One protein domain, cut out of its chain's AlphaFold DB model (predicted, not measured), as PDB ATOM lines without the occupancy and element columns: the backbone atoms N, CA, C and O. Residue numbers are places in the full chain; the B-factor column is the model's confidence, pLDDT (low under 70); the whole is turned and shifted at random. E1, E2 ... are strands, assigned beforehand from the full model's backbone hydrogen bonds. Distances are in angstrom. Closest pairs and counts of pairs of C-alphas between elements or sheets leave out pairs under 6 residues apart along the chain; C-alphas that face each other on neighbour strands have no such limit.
ATOM      1  N   ARG A 231     190.923 126.431 156.546       93.62
ATOM      2  CA  ARG A 231     189.865 127.223 157.209       93.62
ATOM      3  C   ARG A 231     188.747 126.342 157.765       93.62
ATOM      4  O   ARG A 231     188.247 126.601 158.851       93.62
ATOM      5  N   MET A 232     188.352 125.338 156.989       94.88
ATOM      6  CA  MET A 232     187.290 124.380 157.300       94.88
ATOM      7  C   MET A 232     187.590 123.053 156.602       94.88
ATOM      8  O   MET A 232     188.305 123.027 155.598       94.88
ATOM      9  N   PHE A 233     187.038 121.960 157.108       96.31
ATOM     10  CA  PHE A 233     187.054 120.667 156.438       96.31
ATOM     11  C   PHE A 233     185.649 120.073 156.373       96.31
ATOM     12  O   PHE A 233     184.771 120.413 157.165       96.31
ATOM     13  N   TYR A 234     185.469 119.153 155.439       95.06
ATOM     14  CA  TYR A 234     184.274 118.337 155.301       95.06
ATOM     15  C   TYR A 234     184.679 116.875 155.439       95.06
ATOM     16  O   TYR A 234     185.720 116.473 154.913       95.06
ATOM     17  N   TYR A 235     183.874 116.099 156.158       93.88
ATOM     18  CA  TYR A 235     184.061 114.664 156.332       93.88
ATOM     19  C   TYR A 235     182.917 113.916 155.653       93.88
ATOM     20  O   TYR A 235     181.759 114.296 155.816       93.88
ATOM     21  N   ALA A 236     183.237 112.860 154.908       92.00
ATOM     22  CA  ALA A 236     182.245 112.022 154.248       92.00
ATOM     23  C   ALA A 236     182.683 110.554 154.224       92.00
ATOM     24  O   ALA A 236     183.872 110.252 154.117       92.00
ATOM     25  N   GLU A 237     181.714 109.643 154.267       89.50
ATOM     26  CA  GLU A 237     181.927 108.201 154.138       89.50
ATOM     27  C   GLU A 237     181.225 107.700 152.868       89.50
ATOM     28  O   GLU A 237     180.082 108.068 152.596       89.50
ATOM     29  N   SER A 238     181.898 106.864 152.077       87.69
ATOM     30  CA  SER A 238     181.330 106.233 150.882       87.69
ATOM     31  C   SER A 238     181.767 104.771 150.836       87.69
ATOM     32  O   SER A 238     182.874 104.445 150.412       87.69
ATOM     33  N   GLY A 239     180.891 103.875 151.295       86.31
ATOM     34  CA  GLY A 239     181.238 102.469 151.507       86.31
ATOM     35  C   GLY A 239     182.215 102.331 152.676       86.31
ATOM     36  O   GLY A 239     181.926 102.796 153.771       86.31
ATOM     37  N   ASN A 240     183.376 101.722 152.428       86.75
ATOM     38  CA  ASN A 240     184.449 101.572 153.424       86.75
ATOM     39  C   ASN A 240     185.514 102.688 153.334       86.75
ATOM     40  O   ASN A 240     186.539 102.620 154.014       86.75
ATOM     41  N   GLU A 241     185.323 103.671 152.449       91.06
ATOM     42  CA  GLU A 241     186.268 104.759 152.203       91.06
ATOM     43  C   GLU A 241     185.819 106.021 152.953       91.06
ATOM     44  O   GLU A 241     184.677 106.467 152.818       91.06
ATOM     45  N   HIS A 242     186.728 106.607 153.738       93.38
ATOM     46  CA  HIS A 242     186.479 107.828 154.509       93.38
ATOM     47  C   HIS A 242     187.295 108.976 153.921       93.38
ATOM     48  O   HIS A 242     188.516 108.865 153.785       93.38
ATOM     49  N   TYR A 243     186.635 110.085 153.609       95.25
ATOM     50  CA  TYR A 243     187.228 111.230 152.932       95.25
ATOM     51  C   TYR A 243     187.261 112.451 153.846       95.25
ATOM     52  O   TYR A 243     186.297 112.735 154.557       95.25
ATOM     53  N   ILE A 244     188.356 113.209 153.773       96.88
ATOM     54  CA  ILE A 244     188.435 114.568 154.310       96.88
ATOM     55  C   ILE A 244     188.726 115.518 153.155       96.88
ATOM     56  O   ILE A 244     189.784 115.428 152.537       96.88
ATOM     57  N   ALA A 245     187.825 116.461 152.896       96.81
ATOM     58  CA  ALA A 245     188.059 117.558 151.964       96.81
ATOM     59  C   ALA A 245     188.362 118.840 152.755       96.81
ATOM     60  O   ALA A 245     187.484 119.406 153.404       96.81
ATOM     61  N   ALA A 246     189.616 119.283 152.737       97.06
ATOM     62  CA  ALA A 246     190.100 120.430 153.499       97.06
ATOM     63  C   ALA A 246     190.116 121.702 152.635       97.06
ATOM     64  O   ALA A 246     190.876 121.775 151.668       97.06
ATOM     65  N   LYS A 247     189.312 122.713 152.985       95.50
ATOM     66  CA  LYS A 247     189.229 124.007 152.285       95.50
ATOM     67  C   LYS A 247     190.293 124.968 152.814       95.50
ATOM     68  O   LYS A 247     190.290 125.348 153.989       95.50
ATOM     69  N   SER A 248     191.178 125.395 151.926       93.00
ATOM     70  CA  SER A 248     192.193 126.424 152.140       93.00
ATOM     71  C   SER A 248     191.833 127.709 151.389       93.00
ATOM     72  O   SER A 248     191.107 127.687 150.392       93.00
ATOM     73  N   PHE A 249     192.355 128.833 151.876       77.06
ATOM     74  CA  PHE A 249     192.223 130.131 151.219       77.06
ATOM     75  C   PHE A 249     193.097 130.214 149.961       77.06
ATOM     76  O   PHE A 249     194.296 129.935 150.018       77.06
ATOM     77  N   TYR A 250     192.514 130.697 148.862       74.31
ATOM     78  CA  TYR A 250     193.267 131.213 147.714       74.31
ATOM     79  C   TYR A 250     192.970 132.701 147.488       74.31
ATOM     80  O   TYR A 250     193.894 133.506 147.406       74.31
ATOM     81  N   SER A 251     191.691 133.086 147.490       78.94
ATOM     82  CA  SER A 251     191.247 134.485 147.554       78.94
ATOM     83  C   SER A 251     189.958 134.603 148.384       78.94
ATOM     84  O   SER A 251     189.585 133.657 149.080       78.94
ATOM     85  N   ALA A 252     189.283 135.758 148.344       73.00
ATOM     86  CA  ALA A 252     187.956 135.921 148.944       73.00
ATOM     87  C   ALA A 252     186.876 135.074 148.241       73.00
ATOM     88  O   ALA A 252     185.941 134.620 148.893       73.00
ATOM     89  N   GLU A 253     187.028 134.839 146.934       79.00
ATOM     90  CA  GLU A 253     186.028 134.180 146.079       79.00
ATOM     91  C   GLU A 253     186.485 132.802 145.576       79.00
ATOM     92  O   GLU A 253     185.666 132.028 145.093       79.00
ATOM     93  N   ALA A 254     187.777 132.474 145.686       87.31
ATOM     94  CA  ALA A 254     188.347 131.219 145.209       87.31
ATOM     95  C   ALA A 254     188.907 130.363 146.353       87.31
ATOM     96  O   ALA A 254     189.622 130.838 147.245       87.31
ATOM     97  N   SER A 255     188.623 129.067 146.268       89.75
ATOM     98  CA  SER A 255     188.953 128.048 147.261       89.75
ATOM     99  C   SER A 255     189.900 126.997 146.674       89.75
ATOM    100  O   SER A 255     189.773 126.618 145.509       89.75
ATOM    101  N   ILE A 256     190.809 126.465 147.495       94.19
ATOM    102  CA  ILE A 256     191.526 125.217 147.190       94.19
ATOM    103  C   ILE A 256     191.005 124.131 148.123       94.19
ATOM    104  O   ILE A 256     190.991 124.325 149.338       94.19
ATOM    105  N   LEU A 257     190.611 122.988 147.569       95.56
ATOM    106  CA  LEU A 257     190.341 121.772 148.330       95.56
ATOM    107  C   LEU A 257     191.538 120.832 148.266       95.56
ATOM    108  O   LEU A 257     192.025 120.539 147.178       95.56
ATOM    109  N   TYR A 258     191.949 120.300 149.411       96.44
ATOM    110  CA  TYR A 258     192.835 119.141 149.501       96.44
ATOM    111  C   TYR A 258     192.002 117.928 149.913       96.44
ATOM    112  O   TYR A 258     191.404 117.935 150.991       96.44
ATOM    113  N   VAL A 259     191.924 116.910 149.055       96.38
ATOM    114  CA  VAL A 259     191.087 115.724 149.281       96.38
ATOM    115  C   VAL A 259     191.961 114.570 149.750       96.38
ATOM    116  O   VAL A 259     192.780 114.051 148.990       96.38
ATOM    117  N   TYR A 260     191.781 114.156 151.000       96.62
ATOM    118  CA  TYR A 260     192.450 113.004 151.599       96.62
ATOM    119  C   TYR A 260     191.487 111.828 151.708       96.62
ATOM    120  O   TYR A 260     190.307 112.016 151.996       96.62
ATOM    121  N   ILE A 261     192.019 110.617 151.571       95.06
ATOM    122  CA  ILE A 261     191.352 109.372 151.959       95.06
ATOM    123  C   ILE A 261     192.055 108.773 153.177       95.06
ATOM    124  O   ILE A 261     193.289 108.737 153.237       95.06
ATOM    125  N   ALA A 262     191.275 108.314 154.152       93.75
ATOM    126  CA  ALA A 262     191.780 107.529 155.267       93.75
ATOM    127  C   ALA A 262     191.925 106.064 154.843       93.75
ATOM    128  O   ALA A 262     190.984 105.448 154.344       93.75
ATOM    129  N   THR A 263     193.091 105.477 155.089       87.38
ATOM    130  CA  THR A 263     193.342 104.044 154.931       87.38
ATOM    131  C   THR A 263     193.630 103.448 156.302       87.38
ATOM    132  O   THR A 263     194.585 103.839 156.978       87.38
ATOM    133  N   LYS A 264     192.793 102.500 156.729       82.00
ATOM    134  CA  LYS A 264     192.941 101.792 158.003       82.00
ATOM    135  C   LYS A 264     193.878 100.600 157.820       82.00
ATOM    136  O   LYS A 264     193.554  99.656 157.109       82.00
ATOM    137  N   ILE A 265     195.044 100.660 158.454       80.00
ATOM    138  CA  ILE A 265     196.083  99.629 158.422       80.00
ATOM    139  C   ILE A 265     196.227  99.101 159.852       80.00
ATOM    140  O   ILE A 265     196.837  99.729 160.725       80.00
ATOM    141  N   SER A 266     195.598  97.955 160.110       80.56
ATOM    142  CA  SER A 266     195.428  97.391 161.456       80.56
ATOM    143  C   SER A 266     194.764  98.408 162.410       80.56
ATOM    144  O   SER A 266     193.682  98.915 162.116       80.56
ATOM    145  N   ASN A 267     195.403  98.739 163.539       75.06
ATOM    146  CA  ASN A 267     194.907  99.715 164.520       75.06
ATOM    147  C   ASN A 267     195.391 101.159 164.261       75.06
ATOM    148  O   ASN A 267     195.229 102.019 165.125       75.06
ATOM    149  N   LYS A 268     196.011 101.439 163.107       80.81
ATOM    150  CA  LYS A 268     196.456 102.783 162.714       80.81
ATOM    151  C   LYS A 268     195.680 103.238 161.480       80.81
ATOM    152  O   LYS A 268     195.468 102.452 160.563       80.81
ATOM    153  N   CYS A 269     195.301 104.511 161.425       85.88
ATOM    154  CA  CYS A 269     194.784 105.116 160.197       85.88
ATOM    155  C   CYS A 269     195.846 106.056 159.628       85.88
ATOM    156  O   CYS A 269     196.386 106.892 160.357       85.88
ATOM    157  N   ALA A 270     196.148 105.906 158.342       88.38
ATOM    158  CA  ALA A 270     196.984 106.820 157.577       88.38
ATOM    159  C   ALA A 270     196.097 107.639 156.631       88.38
ATOM    160  O   ALA A 270     195.078 107.142 156.159       88.38
ATOM    161  N   TYR A 271     196.492 108.875 156.333       94.19
ATOM    162  CA  TYR A 271     195.782 109.735 155.387       94.19
ATOM    163  C   TYR A 271     196.633 109.947 154.139       94.19
ATOM    164  O   TYR A 271     197.762 110.434 154.225       94.19
ATOM    165  N   LYS A 272     196.084 109.594 152.976       94.06
ATOM    166  CA  LYS A 272     196.711 109.802 151.668       94.06
ATOM    167  C   LYS A 272     196.013 110.962 150.965       94.06
ATOM    168  O   LYS A 272     194.799 110.917 150.787       94.06
ATOM    169  N   LEU A 273     196.768 111.974 150.540       95.25
ATOM    170  CA  LEU A 273     196.259 113.001 149.625       95.25
ATOM    171  C   LEU A 273     195.977 112.342 148.264       95.25
ATOM    172  O   LEU A 273     196.877 111.732 147.686       95.25
ATOM    173  N   ILE A 274     194.741 112.445 147.779       94.06
ATOM    174  CA  ILE A 274     194.351 112.009 146.432       94.06
ATOM    175  C   ILE A 274     194.654 113.131 145.439       94.06
ATOM    176  O   ILE A 274     195.383 112.920 144.475       94.06
ATOM    177  N   CYS A 275     194.106 114.322 145.683       93.50
ATOM    178  CA  CYS A 275     194.218 115.458 144.774       93.50
ATOM    179  C   CYS A 275     194.042 116.802 145.485       93.50
ATOM    180  O   CYS A 275     193.547 116.893 146.613       93.50
ATOM    181  N   ASN A 276     194.437 117.857 144.778       93.94
ATOM    182  CA  ASN A 276     194.076 119.237 145.050       93.94
ATOM    183  C   ASN A 276     193.137 119.752 143.946       93.94
ATOM    184  O   ASN A 276     193.351 119.491 142.765       93.94
ATOM    185  N   ILE A 277     192.091 120.482 144.329       93.75
ATOM    186  CA  ILE A 277     191.077 121.005 143.406       93.75
ATOM    187  C   ILE A 277     190.993 122.518 143.589       93.75
ATOM    188  O   ILE A 277     190.763 123.004 144.696       93.75
ATOM    189  N   HIS A 278     191.179 123.259 142.499       92.62
ATOM    190  CA  HIS A 278     191.022 124.710 142.461       92.62
ATOM    191  C   HIS A 278     189.596 125.048 142.025       92.62
ATOM    192  O   HIS A 278     189.176 124.652 140.941       92.62
ATOM    193  N   ILE A 279     188.863 125.778 142.864       91.88
ATOM    194  CA  ILE A 279     187.465 126.142 142.621       91.88
ATOM    195  C   ILE A 279     187.354 127.664 142.685       91.88
ATOM    196  O   ILE A 279     187.595 128.269 143.728       91.88
ATOM    197  N   GLY A 280     186.994 128.291 141.563       91.94
ATOM    198  CA  GLY A 280     186.812 129.745 141.437       91.94
ATOM    199  C   GLY A 280     185.507 130.263 142.049       91.94
ATOM    200  O   GLY A 280     184.901 131.175 141.497       91.94
ATOM    201  N   MET A 281     185.037 129.622 143.120       90.81
ATOM    202  CA  MET A 281     183.788 129.919 143.814       90.81
ATOM    203  C   MET A 281     183.936 129.673 145.318       90.81
ATOM    204  O   MET A 281     184.782 128.886 145.771       90.81
ATOM    205  N   GLU A 282     183.046 130.286 146.099       90.50
ATOM    206  CA  GLU A 282     182.827 129.864 147.473       90.50
ATOM    207  C   GLU A 282     182.171 128.477 147.514       90.50
ATOM    208  O   GLU A 282     181.194 128.194 146.823       90.50
ATOM    209  N   ILE A 283     182.747 127.617 148.350       92.81
ATOM    210  CA  ILE A 283     182.253 126.277 148.657       92.81
ATOM    211  C   ILE A 283     181.490 126.346 149.975       92.81
ATOM    212  O   ILE A 283     182.086 126.704 150.996       92.81
ATOM    213  N   PHE A 284     180.213 125.981 149.955       92.44
ATOM    214  CA  PHE A 284     179.356 125.919 151.136       92.44
ATOM    215  C   PHE A 284     179.429 124.536 151.787       92.44
ATOM    216  O   PHE A 284     179.627 124.434 152.997       92.44
ATOM    217  N   ASN A 285     179.368 123.469 150.985       94.38
ATOM    218  CA  ASN A 285     179.372 122.093 151.481       94.38
ATOM    219  C   ASN A 285     179.969 121.101 150.473       94.38
ATOM    220  O   ASN A 285     180.161 121.423 149.300       94.38
ATOM    221  N   ILE A 286     180.278 119.891 150.935       94.31
ATOM    222  CA  ILE A 286     180.832 118.801 150.135       94.31
ATOM    223  C   ILE A 286     180.154 117.492 150.521       94.31
ATOM    224  O   ILE A 286     180.058 117.144 151.694       94.31
ATOM    225  N   PHE A 287     179.753 116.740 149.505       93.06
ATOM    226  CA  PHE A 287     179.173 115.410 149.612       93.06
ATOM    227  C   PHE A 287     180.018 114.418 148.800       93.06
ATOM    228  O   PHE A 287     180.633 114.796 147.803       93.06
ATOM    229  N   VAL A 288     180.075 113.148 149.210       91.75
ATOM    230  CA  VAL A 288     180.779 112.094 148.458       91.75
ATOM    231  C   VAL A 288     179.824 110.946 148.185       91.75
ATOM    232  O   VAL A 288     179.182 110.431 149.097       91.75
ATOM    233  N   HIS A 289     179.745 110.526 146.924       89.69
ATOM    234  CA  HIS A 289     178.901 109.415 146.503       89.69
ATOM    235  C   HIS A 289     179.536 108.667 145.334       89.69
ATOM    236  O   HIS A 289     179.933 109.283 144.349       89.69
ATOM    237  N   ASN A 290     179.639 107.339 145.434       86.69
ATOM    238  CA  ASN A 290     180.215 106.468 144.401       86.69
ATOM    239  C   ASN A 290     181.582 106.976 143.892       86.69
ATOM    240  O   ASN A 290     181.798 107.099 142.687       86.69
ATOM    241  N   LYS A 291     182.482 107.330 144.826       86.62
ATOM    242  CA  LYS A 291     183.807 107.943 144.581       86.62
ATOM    243  C   LYS A 291     183.808 109.290 143.838       86.62
ATOM    244  O   LYS A 291     184.868 109.780 143.451       86.62
ATOM    245  N   ARG A 292     182.650 109.922 143.656       91.56
ATOM    246  CA  ARG A 292     182.534 111.285 143.130       91.56
ATOM    247  C   ARG A 292     182.402 112.269 144.280       91.56
ATOM    248  O   ARG A 292     181.616 112.051 145.201       91.56
ATOM    249  N   LEU A 293     183.164 113.351 144.209       94.75
ATOM    250  CA  LEU A 293     183.098 114.477 145.129       94.75
ATOM    251  C   LEU A 293     182.136 115.514 144.545       94.75
ATOM    252  O   LEU A 293     182.428 116.101 143.507       94.75
ATOM    253  N   ILE A 294     180.997 115.730 145.194       95.50
ATOM    254  CA  ILE A 294     180.012 116.735 144.796       95.50
ATOM    255  C   ILE A 294     180.200 117.966 145.680       95.50
ATOM    256  O   ILE A 294     180.038 117.911 146.898       95.50
ATOM    257  N   VAL A 295     180.569 119.080 145.058       95.88
ATOM    258  CA  VAL A 295     180.841 120.357 145.713       95.88
ATOM    259  C   VAL A 295     179.611 121.249 145.578       95.88
ATOM    260  O   VAL A 295     179.173 121.555 144.470       95.88
ATOM    261  N   CYS A 296     179.071 121.671 146.717       95.50
ATOM    262  CA  CYS A 296     177.970 122.621 146.810       95.50
ATOM    263  C   CYS A 296     178.549 124.040 146.823       95.50
ATOM    264  O   CYS A 296     179.157 124.465 147.811       95.50
ATOM    265  N   ALA A 297     178.406 124.739 145.700       93.44
ATOM    266  CA  ALA A 297     178.792 126.131 145.504       93.44
ATOM    267  C   ALA A 297     177.593 126.906 144.916       93.44
ATOM    268  O   ALA A 297     176.437 126.493 145.043       93.44
ATOM    269  N   LYS A 298     177.837 128.012 144.203       91.88
ATOM    270  CA  LYS A 298     176.803 128.621 143.346       91.88
ATOM    271  C   LYS A 298     176.214 127.600 142.356       91.88
ATOM    272  O   LYS A 298     175.017 127.618 142.101       91.88
ATOM    273  N   GLU A 299     177.038 126.675 141.876       91.69
ATOM    274  CA  GLU A 299     176.643 125.510 141.077       91.69
ATOM    275  C   GLU A 299     176.980 124.216 141.838       91.69
ATOM    276  O   GLU A 299     177.867 124.207 142.697       91.69
ATOM    277  N   LEU A 300     176.287 123.115 141.529       94.12
ATOM    278  CA  LEU A 300     176.686 121.778 141.981       94.12
ATOM    279  C   LEU A 300     177.729 121.223 141.012       94.12
ATOM    280  O   LEU A 300     177.398 120.904 139.871       94.12
ATOM    281  N   LEU A 301     178.973 121.097 141.469       95.25
ATOM    282  CA  LEU A 301     180.085 120.582 140.669       95.25
ATOM    283  C   LEU A 301     180.423 119.154 141.097       95.25
ATOM    284  O   LEU A 301     180.695 118.907 142.269       95.25
ATOM    285  N   VAL A 302     180.450 118.216 140.154       95.06
ATOM    286  CA  VAL A 302     180.914 116.841 140.377       95.06
ATOM    287  C   VAL A 302     182.367 116.738 139.954       95.06
ATOM    288  O   VAL A 302     182.691 117.097 138.828       95.06
ATOM    289  N   TYR A 303     183.217 116.180 140.810       94.75
ATOM    290  CA  TYR A 303     184.581 115.779 140.481       94.75
ATOM    291  C   TYR A 303     184.704 114.258 140.576       94.75
ATOM    292  O   TYR A 303     184.435 113.659 141.621       94.75
ATOM    293  N   ASP A 304     185.131 113.630 139.486       92.12
ATOM    294  CA  ASP A 304     185.539 112.227 139.468       92.12
ATOM    295  C   ASP A 304     186.931 112.112 140.116       92.12
ATOM    296  O   ASP A 304     187.907 112.657 139.594       92.12
ATOM    297  N   LEU A 305     187.029 111.441 141.270       88.75
ATOM    298  CA  LEU A 305     188.283 111.332 142.028       88.75
ATOM    299  C   LEU A 305     189.296 110.349 141.414       88.75
ATOM    300  O   LEU A 305     190.446 110.334 141.849       88.75
ATOM    301  N   GLU A 306     188.897 109.543 140.425       86.81
ATOM    302  CA  GLU A 306     189.791 108.636 139.695       86.81
ATOM    303  C   GLU A 306     190.290 109.272 138.386       86.81
ATOM    304  O   GLU A 306     191.442 109.076 138.000       86.81
ATOM    305  N   ARG A 307     189.436 110.049 137.704       86.06
ATOM    306  CA  ARG A 307     189.733 110.662 136.393       86.06
ATOM    307  C   ARG A 307     190.161 112.128 136.457       86.06
ATOM    308  O   ARG A 307     190.674 112.638 135.465       86.06
ATOM    309  N   PHE A 308     189.915 112.813 137.574       83.12
ATOM    310  CA  PHE A 308     190.131 114.257 137.762       83.12
ATOM    311  C   PHE A 308     189.390 115.153 136.750       83.12
ATOM    312  O   PHE A 308     189.782 116.291 136.492       83.12
ATOM    313  N   ILE A 309     188.289 114.644 136.195       87.94
ATOM    314  CA  ILE A 309     187.365 115.379 135.323       87.94
ATOM    315  C   ILE A 309     186.240 115.950 136.188       87.94
ATOM    316  O   ILE A 309     185.840 115.324 137.173       87.94
ATOM    317  N   HIS A 310     185.724 117.121 135.809       90.00
ATOM    318  CA  HIS A 310     184.563 117.721 136.457       90.00
ATOM    319  C   HIS A 310     183.440 118.055 135.478       90.00
ATOM    320  O   HIS A 310     183.679 118.280 134.292       90.00
TER     321      HIS A 310
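Overview. This is residues 231 to 310 of the 449 residues of the protein "CNH domain-containing protein" of Edhazardia aedis (strain USNM 41457) (UniProt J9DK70). A long, strongly twisted sheet of four strands and a short sheet of three make a small sandwich, only partly face to face, with E5 to E7 over part of one face of E1 to E4. The E2 to E3 turn and the E3 to E4 turn lie at the two ends of the long axis. The 80 printed residues hold no named helix and seven strands, E1 to E7 in chain order, all strand in class; each sheet is antiparallel, in the order E1 E2 E3 E4 and E5 E6 E7. The whole is compact, with a radius of gyration of the C-alphas of 12.6 A, but elongated, spanning 41 by 24 by 19 A.

Arrangement. E1, residues 231 to 238, E2, 241 to 249, E3, 255 to 265, and E4, 268 to 279, form a meander, each strand the antiparallel neighbour of the one before. N 234 and O 245 of hairpin E1 and E2 are 2.9 A apart, N 246 and O 258 of hairpin E2 and E3 2.8 A, and N 263 and O 270 of hairpin E3 and E4 2.8 A, within hydrogen-bond range. E5, residues 285 to 289, E6, 292 to 296, and E7, 300 to 304, form a second meander, with N 294 and O 287 of hairpin E5 and E6 and N 295 and O 301 of hairpin E6 and E7 each 2.8 A apart. The strands of the two sheets stand at 40 degrees. The closest C-alphas of E1 and E5 are those of Ser 238 and His 289, 5.9 A apart. E4 and E7 are apart.

Along the chain. E1 begins at C-alpha 231, (189.865, 127.223, 157.209), and measures 23.5 A; E2 measures 26.1 A, E3 31.4 A and E4 32.1 A. E7 ends at C-alpha 304, (185.539, 112.227, 139.468).

Size, cuts and confidence. The C-alphas of Ala 252 and Ser 266, the two farthest apart, are 41.2 A apart. The printed part has no cut, its six links between strands are tight, and no printed residue is under 70 in pLDDT.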